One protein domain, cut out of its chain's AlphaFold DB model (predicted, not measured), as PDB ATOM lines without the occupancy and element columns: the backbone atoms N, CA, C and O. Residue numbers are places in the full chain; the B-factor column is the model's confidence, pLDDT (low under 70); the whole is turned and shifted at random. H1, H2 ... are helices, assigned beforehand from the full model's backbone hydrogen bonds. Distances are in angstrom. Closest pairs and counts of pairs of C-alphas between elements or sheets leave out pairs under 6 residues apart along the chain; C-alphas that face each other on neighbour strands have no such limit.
ATOM      1  N   GLU A   2     -16.562 -63.518 -38.123       52.78
ATOM      2  CA  GLU A   2     -15.585 -64.432 -37.486       52.78
ATOM      3  C   GLU A   2     -14.146 -63.873 -37.471       52.78
ATOM      4  O   GLU A   2     -13.471 -63.960 -36.454       52.78
ATOM      5  N   GLU A   3     -13.709 -63.174 -38.526       59.62
ATOM      6  CA  GLU A   3     -12.369 -62.551 -38.578       59.62
ATOM      7  C   GLU A   3     -12.124 -61.423 -37.560       59.62
ATOM      8  O   GLU A   3     -10.975 -61.075 -37.316       59.62
ATOM      9  N   LEU A   4     -13.170 -60.810 -36.992       62.75
ATOM     10  CA  LEU A   4     -13.020 -59.743 -35.991       62.75
ATOM     11  C   LEU A   4     -13.089 -60.284 -34.561       62.75
ATOM     12  O   LEU A   4     -12.557 -59.654 -33.658       62.75
ATOM     13  N   SER A   5     -13.726 -61.440 -34.344       67.88
ATOM     14  CA  SER A   5     -13.842 -62.034 -33.005       67.88
ATOM     15  C   SER A   5     -12.539 -62.636 -32.482       67.88
ATOM     16  O   SER A   5     -12.430 -62.867 -31.282       67.88
ATOM     17  N   GLU A   6     -11.573 -62.897 -33.363       78.06
ATOM     18  CA  GLU A   6     -10.267 -63.467 -33.008       78.06
ATOM     19  C   GLU A   6      -9.164 -62.410 -32.847       78.06
ATOM     20  O   GLU A   6      -8.089 -62.731 -32.346       78.06
ATOM     21  N   LYS A   7      -9.430 -61.159 -33.245       81.81
ATOM     22  CA  LYS A   7      -8.447 -60.070 -33.238       81.81
ATOM     23  C   LYS A   7      -8.364 -59.363 -31.889       81.81
ATOM     24  O   LYS A   7      -9.377 -59.190 -31.204       81.81
ATOM     25  N   SER A   8      -7.167 -58.903 -31.531       85.56
ATOM     26  CA  SER A   8      -6.988 -57.979 -30.406       85.56
ATOM     27  C   SER A   8      -7.632 -56.620 -30.708       85.56
ATOM     28  O   SER A   8      -7.917 -56.287 -31.858       85.56
ATOM     29  N   PHE A   9      -7.877 -55.808 -29.678       84.44
ATOM     30  CA  PHE A   9      -8.448 -54.475 -29.883       84.44
ATOM     31  C   PHE A   9      -7.526 -53.584 -30.729       84.44
ATOM     32  O   PHE A   9      -8.000 -52.852 -31.595       84.44
ATOM     33  N   GLU A  10      -6.214 -53.705 -30.540       83.31
ATOM     34  CA  GLU A  10      -5.204 -53.013 -31.337       83.31
ATOM     35  C   GLU A  10      -5.249 -53.468 -32.800       83.31
ATOM     36  O   GLU A  10      -5.306 -52.628 -33.695       83.31
ATOM     37  N   GLU A  11      -5.333 -54.777 -33.054       85.44
ATOM     38  CA  GLU A  11      -5.463 -55.328 -34.411       85.44
ATOM     39  C   GLU A  11      -6.768 -54.889 -35.094       85.44
ATOM     40  O   GLU A  11      -6.802 -54.662 -36.307       85.44
ATOM     41  N   ILE A  12      -7.857 -54.752 -34.328       86.31
ATOM     42  CA  ILE A  12      -9.112 -54.188 -34.830       86.31
ATOM     43  C   ILE A  12      -8.877 -52.738 -35.253       86.31
ATOM     44  O   ILE A  12      -9.197 -52.413 -36.395       86.31
ATOM     45  N   CYS A  13      -8.284 -51.905 -34.389       85.94
ATOM     46  CA  CYS A  13      -7.985 -50.498 -34.680       85.94
ATOM     47  C   CYS A  13      -7.093 -50.331 -35.919       85.94
ATOM     48  O   CYS A  13      -7.367 -49.487 -36.770       85.94
ATOM     49  N   GLU A  14      -6.057 -51.159 -36.054       85.19
ATOM     50  CA  GLU A  14      -5.155 -51.150 -37.210       85.19
ATOM     51  C   GLU A  14      -5.855 -51.558 -38.511       85.19
ATOM     52  O   GLU A  14      -5.454 -51.128 -39.589       85.19
ATOM     53  N   SER A  15      -6.924 -52.351 -38.424       86.62
ATOM     54  CA  SER A  15      -7.705 -52.772 -39.590       86.62
ATOM     55  C   SER A  15      -8.817 -51.800 -39.998       86.62
ATOM     56  O   SER A  15      -9.523 -52.076 -40.970       86.62
ATOM     57  N   ILE A  16      -9.003 -50.685 -39.279       87.19
ATOM     58  CA  ILE A  16     -10.019 -49.681 -39.621       87.19
ATOM     59  C   ILE A  16      -9.555 -48.887 -40.842       87.19
ATOM     60  O   ILE A  16      -8.841 -47.889 -40.741       87.19
ATOM     61  N   GLU A  17     -10.023 -49.322 -42.005       86.44
ATOM     62  CA  GLU A  17      -9.840 -48.637 -43.274       86.44
ATOM     63  C   GLU A  17     -11.135 -48.711 -44.089       86.44
ATOM     64  O   GLU A  17     -11.745 -49.771 -44.239       86.44
ATOM     65  N   PHE A  18     -11.555 -47.567 -44.623       88.19
ATOM     66  CA  PHE A  18     -12.725 -47.457 -45.487       88.19
ATOM     67  C   PHE A  18     -12.259 -46.946 -46.848       88.19
ATOM     68  O   PHE A  18     -11.976 -45.761 -47.000       88.19
ATOM     69  N   SER A  19     -12.155 -47.842 -47.835       86.75
ATOM     70  CA  SER A  19     -11.638 -47.513 -49.176       86.75
ATOM     71  C   SER A  19     -12.447 -46.434 -49.893       86.75
ATOM     72  O   SER A  19     -11.902 -45.689 -50.701       86.75
ATOM     73  N   ASP A  20     -13.740 -46.367 -49.587       88.31
ATOM     74  CA  ASP A  20     -14.691 -45.456 -50.221       88.31
ATOM     75  C   ASP A  20     -14.842 -44.135 -49.444       88.31
ATOM     76  O   ASP A  20     -15.626 -43.276 -49.846       88.31
ATOM     77  N   SER A  21     -14.107 -43.975 -48.334       89.62
ATOM     78  CA  SER A  21     -14.147 -42.774 -47.501       89.62
ATOM     79  C   SER A  21     -13.225 -41.683 -48.036       89.62
ATOM     80  O   SER A  21     -12.085 -41.940 -48.431       89.62
ATOM     81  N   ASN A  22     -13.686 -40.434 -47.967       87.56
ATOM     82  CA  ASN A  22     -12.843 -39.269 -48.269       87.56
ATOM     83  C   ASN A  22     -11.895 -38.915 -47.113       87.56
ATOM     84  O   ASN A  22     -10.869 -38.262 -47.317       87.56
ATOM     85  N   VAL A  23     -12.212 -39.381 -45.904       92.12
ATOM     86  CA  VAL A  23     -11.447 -39.136 -44.683       92.12
ATOM     87  C   VAL A  23     -10.662 -40.386 -44.292       92.12
ATOM     88  O   VAL A  23     -11.160 -41.511 -44.331       92.12
ATOM     89  N   LYS A  24      -9.413 -40.203 -43.857       92.31
ATOM     90  CA  LYS A  24      -8.593 -41.296 -43.321       92.31
ATOM     91  C   LYS A  24      -8.901 -41.500 -41.839       92.31
ATOM     92  O   LYS A  24      -8.298 -40.851 -40.996       92.31
ATOM     93  N   TYR A  25      -9.799 -42.422 -41.505       92.00
ATOM     94  CA  TYR A  25     -10.199 -42.679 -40.109       92.00
ATOM     95  C   TYR A  25      -9.004 -43.023 -39.213       92.00
ATOM     96  O   TYR A  25      -8.908 -42.551 -38.083       92.00
ATOM     97  N   GLN A  26      -8.037 -43.763 -39.752       89.62
ATOM     98  CA  GLN A  26      -6.829 -44.157 -39.037       89.62
ATOM     99  C   GLN A  26      -5.981 -42.967 -38.556       89.62
ATOM    100  O   GLN A  26      -5.290 -43.092 -37.552       89.62
ATOM    101  N   SER A  27      -6.046 -41.799 -39.214       91.12
ATOM    102  CA  SER A  27      -5.297 -40.614 -38.768       91.12
ATOM    103  C   SER A  27      -5.907 -39.918 -37.553       91.12
ATOM    104  O   SER A  27      -5.267 -39.033 -36.997       91.12
ATOM    105  N   PHE A  28      -7.136 -40.271 -37.170       91.12
ATOM    106  CA  PHE A  28      -7.791 -39.746 -35.970       91.12
ATOM    107  C   PHE A  28      -7.478 -40.587 -34.732       91.12
ATOM    108  O   PHE A  28      -7.572 -40.077 -33.623       91.12
ATOM    109  N   ILE A  29      -7.123 -41.863 -34.909       90.31
ATOM    110  CA  ILE A  29      -6.886 -42.792 -33.805       90.31
ATOM    111  C   ILE A  29      -5.516 -42.491 -33.189       90.31
ATOM    112  O   ILE A  29      -4.481 -42.817 -33.768       90.31
ATOM    113  N   GLU A  30      -5.511 -41.878 -32.006       82.50
ATOM    114  CA  GLU A  30      -4.271 -41.511 -31.305       82.50
ATOM    115  C   GLU A  30      -3.867 -42.520 -30.217       82.50
ATOM    116  O   GLU A  30      -2.680 -42.760 -29.998       82.50
ATOM    117  N   ASP A  31      -4.845 -43.100 -29.515       80.69
ATOM    118  CA  ASP A  31      -4.627 -43.950 -28.338       80.69
ATOM    119  C   ASP A  31      -5.456 -45.235 -28.433       80.69
ATOM    120  O   ASP A  31      -6.623 -45.280 -28.038       80.69
ATOM    121  N   THR A  32      -4.834 -46.297 -28.943       81.06
ATOM    122  CA  THR A  32      -5.443 -47.631 -29.071       81.06
ATOM    123  C   THR A  32      -5.569 -48.369 -27.734       81.06
ATOM    124  O   THR A  32      -6.132 -49.455 -27.697       81.06
ATOM    125  N   GLY A  33      -5.098 -47.796 -26.619       82.88
ATOM    126  CA  GLY A  33      -5.214 -48.388 -25.284       82.88
ATOM    127  C   GLY A  33      -6.513 -48.044 -24.545       82.88
ATOM    128  O   GLY A  33      -6.822 -48.670 -23.528       82.88
ATOM    129  N   ASP A  34      -7.288 -47.064 -25.024       87.81
ATOM    130  CA  ASP A  34      -8.568 -46.665 -24.425       87.81
ATOM    131  C   ASP A  34      -9.689 -46.685 -25.467       87.81
ATOM    132  O   ASP A  34      -9.846 -45.756 -26.261       87.81
ATOM    133  N   VAL A  35     -10.532 -47.721 -25.396       89.88
ATOM    134  CA  VAL A  35     -11.694 -47.917 -26.281       89.88
ATOM    135  C   VAL A  35     -12.555 -46.659 -26.395       89.88
ATOM    136  O   VAL A  35     -13.029 -46.335 -27.477       89.88
ATOM    137  N   ARG A  36     -12.713 -45.898 -25.307       90.56
ATOM    138  CA  ARG A  36     -13.564 -44.698 -25.301       90.56
ATOM    139  C   ARG A  36     -12.968 -43.575 -26.143       90.56
ATOM    140  O   ARG A  36     -13.711 -42.807 -26.747       90.56
ATOM    141  N   LYS A  37     -11.638 -43.445 -26.153       91.44
ATOM    142  CA  LYS A  37     -10.954 -42.453 -26.991       91.44
ATOM    143  C   LYS A  37     -11.040 -42.853 -28.454       91.44
ATOM    144  O   LYS A  37     -11.384 -42.008 -29.265       91.44
ATOM    145  N   VAL A  38     -10.847 -44.138 -28.753       92.75
ATOM    146  CA  VAL A  38     -11.036 -44.665 -30.110       92.75
ATOM    147  C   VAL A  38     -12.460 -44.409 -30.606       92.75
ATOM    148  O   VAL A  38     -12.619 -43.881 -31.697       92.75
ATOM    149  N   GLU A  39     -13.496 -44.695 -29.809       92.06
ATOM    150  CA  GLU A  39     -14.892 -44.389 -30.172       92.06
ATOM    151  C   GLU A  39     -15.083 -42.901 -30.498       92.06
ATOM    152  O   GLU A  39     -15.605 -42.561 -31.558       92.06
ATOM    153  N   ARG A  40     -14.590 -42.008 -29.632       94.00
ATOM    154  CA  ARG A  40     -14.637 -40.557 -29.862       94.00
ATOM    155  C   ARG A  40     -13.922 -40.155 -31.155       94.00
ATOM    156  O   ARG A  40     -14.416 -39.302 -31.889       94.00
ATOM    157  N   ASP A  41     -12.748 -40.716 -31.410       94.62
ATOM    158  CA  ASP A  41     -11.919 -40.376 -32.566       94.62
ATOM    159  C   ASP A  41     -12.560 -40.874 -33.872       94.62
ATOM    160  O   ASP A  41     -12.556 -40.163 -34.879       94.62
ATOM    161  N   LEU A  42     -13.209 -42.041 -33.837       94.44
ATOM    162  CA  LEU A  42     -14.015 -42.555 -34.945       94.44
ATOM    163  C   LEU A  42     -15.268 -41.710 -35.185       94.44
ATOM    164  O   LEU A  42     -15.569 -41.399 -36.338       94.44
ATOM    165  N   ASP A  43     -15.968 -41.282 -34.131       95.25
ATOM    166  CA  ASP A  43     -17.118 -40.384 -34.269       95.25
ATOM    167  C   ASP A  43     -16.696 -39.035 -34.881       95.25
ATOM    168  O   ASP A  43     -17.391 -38.492 -35.743       95.25
ATOM    169  N   ARG A  44     -15.528 -38.502 -34.494       95.81
ATOM    170  CA  ARG A  44     -14.939 -37.290 -35.094       95.81
ATOM    171  C   ARG A  44     -14.641 -37.470 -36.576       95.81
ATOM    172  O   ARG A  44     -15.005 -36.601 -37.372       95.81
ATOM    173  N   ALA A  45     -14.007 -38.578 -36.953       95.31
ATOM    174  CA  ALA A  45     -13.729 -38.891 -38.351       95.31
ATOM    175  C   ALA A  45     -15.030 -38.992 -39.165       95.31
ATOM    176  O   ALA A  45     -15.154 -38.353 -40.210       95.31
ATOM    177  N   TYR A  46     -16.033 -39.693 -38.626       95.44
ATOM    178  CA  TYR A  46     -17.349 -39.838 -39.242       95.44
ATOM    179  C   TYR A  46     -18.043 -38.496 -39.467       95.44
ATOM    180  O   TYR A  46     -18.449 -38.181 -40.584       95.44
ATOM    181  N   TYR A  47     -18.157 -37.655 -38.440       95.38
ATOM    182  CA  TYR A  47     -18.830 -36.366 -38.600       95.38
ATOM    183  C   TYR A  47     -18.029 -35.359 -39.438       95.38
ATOM    184  O   TYR A  47     -18.639 -34.490 -40.067       95.38
ATOM    185  N   THR A  48     -16.700 -35.498 -39.510       95.06
ATOM    186  CA  THR A  48     -15.866 -34.746 -40.464       95.06
ATOM    187  C   THR A  48     -16.242 -35.115 -41.895       95.06
ATOM    188  O   THR A  48     -16.611 -34.239 -42.676       95.06
ATOM    189  N   GLU A  49     -16.264 -36.410 -42.212       95.12
ATOM    190  CA  GLU A  49     -16.646 -36.903 -43.537       95.12
ATOM    191  C   GLU A  49     -18.078 -36.493 -43.914       95.12
ATOM    192  O   GLU A  49     -18.333 -36.011 -45.018       95.12
ATOM    193  N   MET A  50     -19.022 -36.612 -42.977       93.88
ATOM    194  CA  MET A  50     -20.410 -36.205 -43.202       93.88
ATOM    195  C   MET A  50     -20.547 -34.702 -43.467       93.88
ATOM    196  O   MET A  50     -21.435 -34.296 -44.219       93.88
ATOM    197  N   THR A  51     -19.688 -33.875 -42.867       94.06
ATOM    198  CA  THR A  51     -19.671 -32.426 -43.099       94.06
ATOM    199  C   THR A  51     -19.118 -32.102 -44.488       94.06
ATOM    200  O   THR A  51     -19.760 -31.355 -45.226       94.06
ATOM    201  N   GLU A  52     -18.013 -32.735 -44.897       93.50
ATOM    202  CA  GLU A  52     -17.456 -32.601 -46.255       93.50
ATOM    203  C   GLU A  52     -18.466 -33.036 -47.327       93.50
ATOM    204  O   GLU A  52     -18.684 -32.344 -48.326       93.50
ATOM    205  N   LEU A  53     -19.157 -34.157 -47.094       91.62
ATOM    206  CA  LEU A  53     -20.218 -34.623 -47.980       91.62
ATOM    207  C   LEU A  53     -21.378 -33.621 -48.030       91.62
ATOM    208  O   LEU A  53     -21.913 -33.343 -49.107       91.62
ATOM    209  N   ALA A  54     -21.764 -33.049 -46.887       91.56
ATOM    210  CA  ALA A  54     -22.848 -32.080 -46.822       91.56
ATOM    211  C   ALA A  54     -22.589 -30.813 -47.633       91.56
ATOM    212  O   ALA A  54     -23.516 -30.316 -48.284       91.56
ATOM    213  N   ASP A  55     -21.341 -30.354 -47.671       90.31
ATOM    214  CA  ASP A  55     -20.924 -29.212 -48.483       90.31
ATOM    215  C   ASP A  55     -21.089 -29.450 -49.989       90.31
ATOM    216  O   ASP A  55     -21.374 -28.509 -50.732       90.31
ATOM    217  N   SER A  56     -21.011 -30.707 -50.435       89.44
ATOM    218  CA  SER A  56     -21.234 -31.081 -51.838       89.44
ATOM    219  C   SER A  56     -22.711 -31.263 -52.220       89.44
ATOM    220  O   SER A  56     -23.072 -31.077 -53.383       89.44
ATOM    221  N   ILE A  57     -23.581 -31.616 -51.265       87.06
ATOM    222  CA  ILE A  57     -24.994 -31.950 -51.526       87.06
ATOM    223  C   ILE A  57     -25.888 -30.709 -51.470       87.06
ATOM    224  O   ILE A  57     -26.747 -30.520 -52.333       87.06
ATOM    225  N   GLY A  58     -25.718 -29.868 -50.446       87.69
ATOM    226  CA  GLY A  58     -26.429 -28.598 -50.336       87.69
ATOM    227  C   GLY A  58     -27.040 -28.296 -48.968       87.69
ATOM    228  O   GLY A  58     -26.975 -29.064 -48.008       87.69
TER     229      GLY A  58
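This is residues 2 to 58 of the 200 residues of an uncharacterized protein of Nanohaloarchaea archaeon SW_10_44_10 (UniProt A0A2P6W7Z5). One long helix, H3, makes the length of a loose model; a long loop, residues 15 to 34, runs out beside it and folds back to its start. Short H2 lies near H3, and the tiny H1 lies beyond H2. The printed part has 57 residues with three named helices, H1, H2, H3 along the chain, no named strand, and the class is all helix. It is loose, with a radius of gyration of the C-alphas of 12.9 A, and spans 42 by 22 by 15 A.

Start at H3, residues 35 to 57: 18 of 19 O i to N i+4 pairs are within hydrogen-bond range. H2, residues 9 to 14, has each such pair within range and is near H3, its closest C-alpha only just outside touching at 8.0 A. H1, residues 2 to 5, too short for such a pair, is close to H2 but not clearly touching; their closest C-alphas, Leu 4 and Ile 12, are 6.9 A apart. H1 and H3 are apart.

Find C-alpha 35 at (-11.694, -47.917, -26.281); H3 runs 32.7 A to C-alpha 57 at (-24.994, -31.950, -51.526). H2 measures 8.7 A and H1 5.4 A.

The farthest C-alphas, Glu 6 and Gly 58, are 42.2 A apart. The printed part has no cut; the link H2 to H3 is long. Residues 2 to 5 have pLDDT under 70.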